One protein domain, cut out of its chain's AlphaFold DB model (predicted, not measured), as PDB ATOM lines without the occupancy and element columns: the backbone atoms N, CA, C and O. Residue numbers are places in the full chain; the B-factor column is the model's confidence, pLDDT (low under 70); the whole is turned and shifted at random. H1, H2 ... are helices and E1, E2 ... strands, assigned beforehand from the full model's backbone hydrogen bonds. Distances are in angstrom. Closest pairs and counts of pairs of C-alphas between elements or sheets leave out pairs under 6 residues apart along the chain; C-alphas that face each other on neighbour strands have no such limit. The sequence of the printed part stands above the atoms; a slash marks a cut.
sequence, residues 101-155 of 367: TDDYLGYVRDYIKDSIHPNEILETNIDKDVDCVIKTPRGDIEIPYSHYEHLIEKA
ATOM      1  N   THR A 101     110.697 191.683  86.217       53.56
ATOM      2  CA  THR A 101     109.983 191.424  87.481       53.56
ATOM      3  C   THR A 101     110.143 192.532  88.515       53.56
ATOM      4  O   THR A 101     109.154 192.907  89.132       53.56
ATOM      5  N   ASP A 102     111.342 193.088  88.694       57.69
ATOM      6  CA  ASP A 102     111.562 194.134  89.698       57.69
ATOM      7  C   ASP A 102     110.928 195.479  89.287       57.69
ATOM      8  O   ASP A 102     110.427 196.209  90.144       57.69
ATOM      9  N   ASP A 103     110.866 195.766  87.982       61.75
ATOM     10  CA  ASP A 103     110.155 196.932  87.448       61.75
ATOM     11  C   ASP A 103     108.632 196.763  87.618       61.75
ATOM     12  O   ASP A 103     107.945 197.690  88.051       61.75
ATOM     13  N   TYR A 104     108.092 195.558  87.376       66.44
ATOM     14  CA  TYR A 104     106.677 195.268  87.642       66.44
ATOM     15  C   TYR A 104     106.314 195.361  89.120       66.44
ATOM     16  O   TYR A 104     105.232 195.853  89.431       66.44
ATOM     17  N   LEU A 105     107.196 194.944  90.032       69.25
ATOM     18  CA  LEU A 105     106.978 195.152  91.465       69.25
ATOM     19  C   LEU A 105     106.909 196.631  91.821       69.25
ATOM     20  O   LEU A 105     106.074 197.014  92.636       69.25
ATOM     21  N   GLY A 106     107.748 197.461  91.196       70.12
ATOM     22  CA  GLY A 106     107.660 198.915  91.313       70.12
ATOM     23  C   GLY A 106     106.263 199.417  90.953       70.12
ATOM     24  O   GLY A 106     105.600 200.033  91.786       70.12
ATOM     25  N   TYR A 107     105.765 199.046  89.771       71.75
ATOM     26  CA  TYR A 107     104.419 199.425  89.336       71.75
ATOM     27  C   TYR A 107     103.325 198.909  90.275       71.75
ATOM     28  O   TYR A 107     102.425 199.658  90.640       71.75
ATOM     29  N   VAL A 108     103.396 197.644  90.695       74.38
ATOM     30  CA  VAL A 108     102.422 197.052  91.624       74.38
ATOM     31  C   VAL A 108     102.397 197.824  92.945       74.38
ATOM     32  O   VAL A 108     101.316 198.147  93.434       74.38
ATOM     33  N   ARG A 109     103.558 198.179  93.499       75.62
ATOM     34  CA  ARG A 109     103.664 198.961  94.741       75.62
ATOM     35  C   ARG A 109     103.102 200.369  94.592       75.62
ATOM     36  O   ARG A 109     102.429 200.834  95.510       75.62
ATOM     37  N   ASP A 110     103.325 201.016  93.453       78.62
ATOM     38  CA  ASP A 110     102.759 202.336  93.164       78.62
ATOM     39  C   ASP A 110     101.224 202.283  93.101       78.62
ATOM     40  O   ASP A 110     100.550 203.061  93.777       78.62
ATOM     41  N   TYR A 111     100.649 201.293  92.410       81.50
ATOM     42  CA  TYR A 111      99.193 201.098  92.382       81.50
ATOM     43  C   TYR A 111      98.610 200.743  93.752       81.50
ATOM     44  O   TYR A 111      97.512 201.193  94.098       81.50
ATOM     45  N   ILE A 112      99.328 199.933  94.538       81.25
ATOM     46  CA  ILE A 112      98.936 199.636  95.916       81.25
ATOM     47  C   ILE A 112      98.895 200.939  96.701       81.25
ATOM     48  O   ILE A 112      97.860 201.224  97.286       81.25
ATOM     49  N   LYS A 113      99.956 201.754  96.654       80.69
ATOM     50  CA  LYS A 113     100.060 203.040  97.354       80.69
ATOM     51  C   LYS A 113      98.919 203.999  97.011       80.69
ATOM     52  O   LYS A 113      98.364 204.609  97.921       80.69
ATOM     53  N   ASP A 114      98.527 204.077  95.742       84.56
ATOM     54  CA  ASP A 114      97.391 204.895  95.293       84.56
ATOM     55  C   ASP A 114      96.037 204.402  95.833       84.56
ATOM     56  O   ASP A 114      95.064 205.157  95.886       84.56
ATOM     57  N   SER A 115      95.972 203.140  96.258       82.62
ATOM     58  CA  SER A 115      94.762 202.486  96.763       82.62
ATOM     59  C   SER A 115      94.640 202.504  98.295       82.62
ATOM     60  O   SER A 115      93.638 202.023  98.825       82.62
ATOM     61  N   ILE A 116      95.630 203.044  99.016       86.19
ATOM     62  CA  ILE A 116      95.685 203.041 100.489       86.19
ATOM     63  C   ILE A 116      94.804 204.141 101.079       86.19
ATOM     64  O   ILE A 116      94.775 205.279 100.601       86.19
ATOM     65  N   HIS A 117      94.096 203.830 102.165       79.62
ATOM     66  CA  HIS A 117      93.304 204.830 102.873       79.62
ATOM     67  C   HIS A 117      94.172 205.782 103.718       79.62
ATOM     68  O   HIS A 117      95.210 205.386 104.237       79.62
ATOM     69  N   PRO A 118      93.721 207.025 103.991       79.38
ATOM     70  CA  PRO A 118      94.501 208.019 104.746       79.38
ATOM     71  C   PRO A 118      94.964 207.591 106.152       79.38
ATOM     72  O   PRO A 118      95.835 208.234 106.730       79.38
ATOM     73  N   ASN A 119      94.355 206.544 106.714       80.88
ATOM     74  CA  ASN A 119      94.652 206.018 108.048       80.88
ATOM     75  C   ASN A 119      95.459 204.709 108.010       80.88
ATOM     76  O   ASN A 119      95.552 204.022 109.027       80.88
ATOM     77  N   GLU A 120      95.971 204.332 106.845       84.81
ATOM     78  CA  GLU A 120      96.730 203.111 106.616       84.81
ATOM     79  C   GLU A 120      98.174 203.460 106.247       84.81
ATOM     80  O   GLU A 120      98.450 204.511 105.665       84.81
ATOM     81  N   ILE A 121      99.111 202.590 106.620       80.94
ATOM     82  CA  ILE A 121     100.543 202.790 106.367       80.94
ATOM     83  C   ILE A 121     101.049 201.615 105.535       80.94
ATOM     84  O   ILE A 121     100.859 200.464 105.923       80.94
ATOM     85  N   LEU A 122     101.695 201.908 104.403       80.81
ATOM     86  CA  LEU A 122     102.394 200.903 103.605       80.81
ATOM     87  C   LEU A 122     103.794 200.680 104.158       80.81
ATOM     88  O   LEU A 122     104.605 201.605 104.192       80.81
ATOM     89  N   GLU A 123     104.096 199.441 104.503       79.19
ATOM     90  CA  GLU A 123     105.451 198.975 104.745       79.19
ATOM     91  C   GLU A 123     105.860 198.063 103.582       79.19
ATOM     92  O   GLU A 123     105.124 197.152 103.205       79.19
ATOM     93  N   THR A 124     107.020 198.323 102.983       68.44
ATOM     94  CA  THR A 124     107.599 197.501 101.911       68.44
ATOM     95  C   THR A 124     108.877 196.830 102.406       68.44
ATOM     96  O   THR A 124     109.500 197.306 103.358       68.44
ATOM     97  N   ASN A 125     109.311 195.761 101.730       60.81
ATOM     98  CA  ASN A 125     110.639 195.160 101.933       60.81
ATOM     99  C   ASN A 125     110.797 194.429 103.292       60.81
ATOM    100  O   ASN A 125     111.799 194.592 103.991       60.81
ATOM    101  N   ILE A 126     109.780 193.649 103.676       59.00
ATOM    102  CA  ILE A 126     109.628 193.092 105.032       59.00
ATOM    103  C   ILE A 126     110.293 191.712 105.172       59.00
ATOM    104  O   ILE A 126     110.975 191.478 106.169       59.00
ATOM    105  N   ASP A 127     110.154 190.821 104.181       58.88
ATOM    106  CA  ASP A 127     110.885 189.543 104.077       58.88
ATOM    107  C   ASP A 127     110.811 188.989 102.632       58.88
ATOM    108  O   ASP A 127     110.134 189.556 101.781       58.88
ATOM    109  N   LYS A 128     111.475 187.867 102.327       56.56
ATOM    110  CA  LYS A 128     111.441 187.229 100.993       56.56
ATOM    111  C   LYS A 128     110.058 186.727 100.571       56.56
ATOM    112  O   LYS A 128     109.796 186.664  99.375       56.56
ATOM    113  N   ASP A 129     109.210 186.371 101.533       61.47
ATOM    114  CA  ASP A 129     107.893 185.779 101.267       61.47
ATOM    115  C   ASP A 129     106.757 186.824 101.289       61.47
ATOM    116  O   ASP A 129     105.672 186.573 100.758       61.47
ATOM    117  N   VAL A 130     107.007 188.016 101.850       66.06
ATOM    118  CA  VAL A 130     106.029 189.108 101.987       66.06
ATOM    119  C   VAL A 130     106.612 190.399 101.423       66.06
ATOM    120  O   VAL A 130     107.546 190.976 101.980       66.06
ATOM    121  N   ASP A 131     106.027 190.879 100.330       71.44
ATOM    122  CA  ASP A 131     106.528 192.051  99.611       71.44
ATOM    123  C   ASP A 131     106.082 193.372 100.240       71.44
ATOM    124  O   ASP A 131     106.883 194.300 100.396       71.44
ATOM    125  N   CYS A 132     104.804 193.433 100.625       77.44
ATOM    126  CA  CYS A 132     104.158 194.612 101.188       77.44
ATOM    127  C   CYS A 132     103.237 194.234 102.353       77.44
ATOM    128  O   CYS A 132     102.533 193.224 102.297       77.44
ATOM    129  N   VAL A 133     103.178 195.088 103.375       82.12
ATOM    130  CA  VAL A 133     102.174 195.026 104.443       82.12
ATOM    131  C   VAL A 133     101.474 196.370 104.558       82.12
ATOM    132  O   VAL A 133     102.114 197.410 104.684       82.12
ATOM    133  N   ILE A 134     100.145 196.346 104.547       86.19
ATOM    134  CA  ILE A 134      99.316 197.518 104.816       86.19
ATOM    135  C   ILE A 134      98.895 197.452 106.282       86.19
ATOM    136  O   ILE A 134      98.092 196.605 106.681       86.19
ATOM    137  N   LYS A 135      99.446 198.345 107.103       83.38
ATOM    138  CA  LYS A 135      99.058 198.505 108.505       83.38
ATOM    139  C   LYS A 135      97.716 199.216 108.557       83.38
ATOM    140  O   LYS A 135      97.628 200.388 108.191       83.38
ATOM    141  N   THR A 136      96.681 198.531 109.037       83.88
ATOM    142  CA  THR A 136      95.358 199.135 109.242       83.88
ATOM    143  C   THR A 136      95.013 199.193 110.733       83.88
ATOM    144  O   THR A 136      95.475 198.357 111.514       83.88
ATOM    145  N   PRO A 137      94.114 200.100 111.167       78.62
ATOM    146  CA  PRO A 137      93.639 200.145 112.556       78.62
ATOM    147  C   PRO A 137      92.945 198.861 113.045       78.62
ATOM    148  O   PRO A 137      92.656 198.733 114.234       78.62
ATOM    149  N   ARG A 138      92.605 197.939 112.134       80.56
ATOM    150  CA  ARG A 138      91.894 196.683 112.421       80.56
ATOM    151  C   ARG A 138      92.777 195.442 112.288       80.56
ATOM    152  O   ARG A 138      92.280 194.343 112.519       80.56
ATOM    153  N   GLY A 139      94.048 195.616 111.942       81.88
ATOM    154  CA  GLY A 139      94.993 194.532 111.700       81.88
ATOM    155  C   GLY A 139      95.806 194.753 110.431       81.88
ATOM    156  O   GLY A 139      95.485 195.604 109.601       81.88
ATOM    157  N   ASP A 140      96.862 193.972 110.293       87.06
ATOM    158  CA  ASP A 140      97.800 194.088 109.185       87.06
ATOM    159  C   ASP A 140      97.320 193.249 107.997       87.06
ATOM    160  O   ASP A 140      96.844 192.124 108.171       87.06
ATOM    161  N   ILE A 141      97.427 193.802 106.792       84.44
ATOM    162  CA  ILE A 141      97.138 193.098 105.543       84.44
ATOM    163  C   ILE A 141      98.472 192.794 104.872       84.44
ATOM    164  O   ILE A 141      99.133 193.702 104.374       84.44
ATOM    165  N   GLU A 142      98.865 191.525 104.861       83.31
ATOM    166  CA  GLU A 142     100.082 191.068 104.192       83.31
ATOM    167  C   GLU A 142      99.780 190.709 102.735       83.31
ATOM    168  O   GLU A 142      98.827 189.978 102.452       83.31
ATOM    169  N   ILE A 143     100.592 191.216 101.808       79.56
ATOM    170  CA  ILE A 143     100.501 190.920 100.377       79.56
ATOM    171  C   ILE A 143     101.767 190.145  99.973       79.56
ATOM    172  O   ILE A 143     102.843 190.739  99.842       79.56
ATOM    173  N   PRO A 144     101.665 188.812  99.792       78.19
ATOM    174  CA  PRO A 144     102.788 187.977  99.375       78.19
ATOM    175  C   PRO A 144     103.172 188.196  97.911       78.19
ATOM    176  O   PRO A 144     102.304 188.457  97.075       78.19
ATOM    177  N   TYR A 145     104.443 187.947  97.578       71.44
ATOM    178  CA  TYR A 145     104.937 188.011  96.194       71.44
ATOM    179  C   TYR A 145     104.151 187.099  95.234       71.44
ATOM    180  O   TYR A 145     103.796 187.491  94.121       71.44
ATOM    181  N   SER A 146     103.757 185.913  95.703       74.44
ATOM    182  CA  SER A 146     102.963 184.951  94.927       74.44
ATOM    183  C   SER A 146     101.588 185.479  94.495       74.44
ATOM    184  O   SER A 146     100.955 184.909  93.607       74.44
ATOM    185  N   HIS A 147     101.076 186.546  95.122       75.69
ATOM    186  CA  HIS A 147      99.736 187.057  94.832       75.69
ATOM    187  C   HIS A 147      99.634 187.706  93.445       75.69
ATOM    188  O   HIS A 147      98.558 187.712  92.848       75.69
ATOM    189  N   TYR A 148     100.744 188.207  92.905       74.44
ATOM    190  CA  TYR A 148     100.780 188.895  91.611       74.44
ATOM    191  C   TYR A 148     101.815 188.316  90.634       74.44
ATOM    192  O   TYR A 148     101.906 188.816  89.516       74.44
ATOM    193  N   GLU A 149     102.515 187.223  90.977       69.38
ATOM    194  CA  GLU A 149     103.390 186.478  90.045       69.38
ATOM    195  C   GLU A 149     102.703 186.212  88.698       69.38
ATOM    196  O   GLU A 149     103.219 186.577  87.646       69.38
ATOM    197  N   HIS A 150     101.483 185.672  88.730       68.56
ATOM    198  CA  HIS A 150     100.721 185.351  87.520       68.56
ATOM    199  C   HIS A 150     100.362 186.584  86.667       68.56
ATOM    200  O   HIS A 150     100.182 186.472  85.454       68.56
ATOM    201  N   LEU A 151     100.226 187.765  87.283       66.19
ATOM    202  CA  LEU A 151      99.958 189.017  86.567       66.19
ATOM    203  C   LEU A 151     101.218 189.514  85.868       66.19
ATOM    204  O   LEU A 151     101.138 189.941  84.717       66.19
ATOM    205  N   ILE A 152     102.362 189.416  86.547       66.88
ATOM    206  CA  ILE A 152     103.672 189.767  85.998       66.88
ATOM    207  C   ILE A 152     103.995 188.856  84.811       66.88
ATOM    208  O   ILE A 152     104.282 189.351  83.724       66.88
ATOM    209  N   GLU A 153     103.849 187.539  84.972       64.44
ATOM    210  CA  GLU A 153     104.069 186.567  83.894       64.44
ATOM    211  C   GLU A 153     103.176 186.840  82.679       64.44
ATOM    212  O   GLU A 153     103.630 186.805  81.533       64.44
ATOM    213  N   LYS A 154     101.900 187.160  82.919       67.12
ATOM    214  CA  LYS A 154     100.952 187.492  81.853       67.12
ATOM    215  C   LYS A 154     101.306 188.804  81.150       67.12
ATOM    216  O   LYS A 154     101.171 188.887  79.929       67.12
ATOM    217  N   ALA A 155     101.739 189.822  81.889       61.03
ATOM    218  CA  ALA A 155     102.170 191.096  81.322       61.03
ATOM    219  C   ALA A 155     103.424 190.924  80.453       61.03
ATOM    220  O   ALA A 155     103.442 191.381  79.309       61.03
TER     221      ALA A 155
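Overview. This is residues 101 to 155 of the 367 residues of the protein "HTH cro/C1-type domain-containing protein" of Anaerovibrio sp. JC8 (UniProt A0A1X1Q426). A small three-stranded antiparallel sheet, E1, E2 and E3, has one longer helix, H1, alongside it that only grazes it, while a short helix, H2, sits beyond the sheet near Tyr 104 of H1. The tip of the E2 to E3 hairpin, at Pro 137, and H2 lie at opposite ends of the long axis. The printed part has 55 residues, in the order H1, E1, E2, E3, H2, and its class is mixed, helices and strands. It is compact, with a radius of gyration of the C-alphas of 11.4 A, yet elongated, spanning 34 by 22 by 15 A.

Arrangement. E1, residues 121 to 124, E2, residues 130 to 136, and E3, residues 139 to 144, form a meander, each strand the antiparallel neighbour of the one before, with E2 as the inner strand. The hairpin E1 and E2 has N 123 and O 133 within hydrogen-bond range at 2.8 A. In the hairpin E2 and E3, N 134 and O 141 are 2.8 A apart. H1, residues 101 to 114, only grazes the sheet with residues 105 to 113; its closest C-alphas to E1 are Lys 113 and Leu 122, 7.0 A. H2, residues 149 to 155, is not on the sheet. H1 and H2 are close but not clearly touching, with the C-alphas of Tyr 104 and Ile 152 closest at 6.5 A, and about perpendicular at 80 degrees. In H1 and H2 every O i to N i+4 pair is within hydrogen-bond range.

Along the chain. E2 is 16.3 A long, E3 16.0 A and E1 9.9 A. H1 begins at C-alpha 101, (109.983, 191.424, 87.481), and is 20.0 A long. H2, 9.9 A, ends at C-alpha 155, (102.170, 191.096, 81.322).

Size, cuts and confidence. The C-alphas of Pro 137 and Lys 154 are the two farthest apart, 34.0 A. The printed part has no cut and no long link. Mean pLDDT of the printed part is 74.0; residues 101 to 105, 124 to 130 and 149 to 155 are under 70.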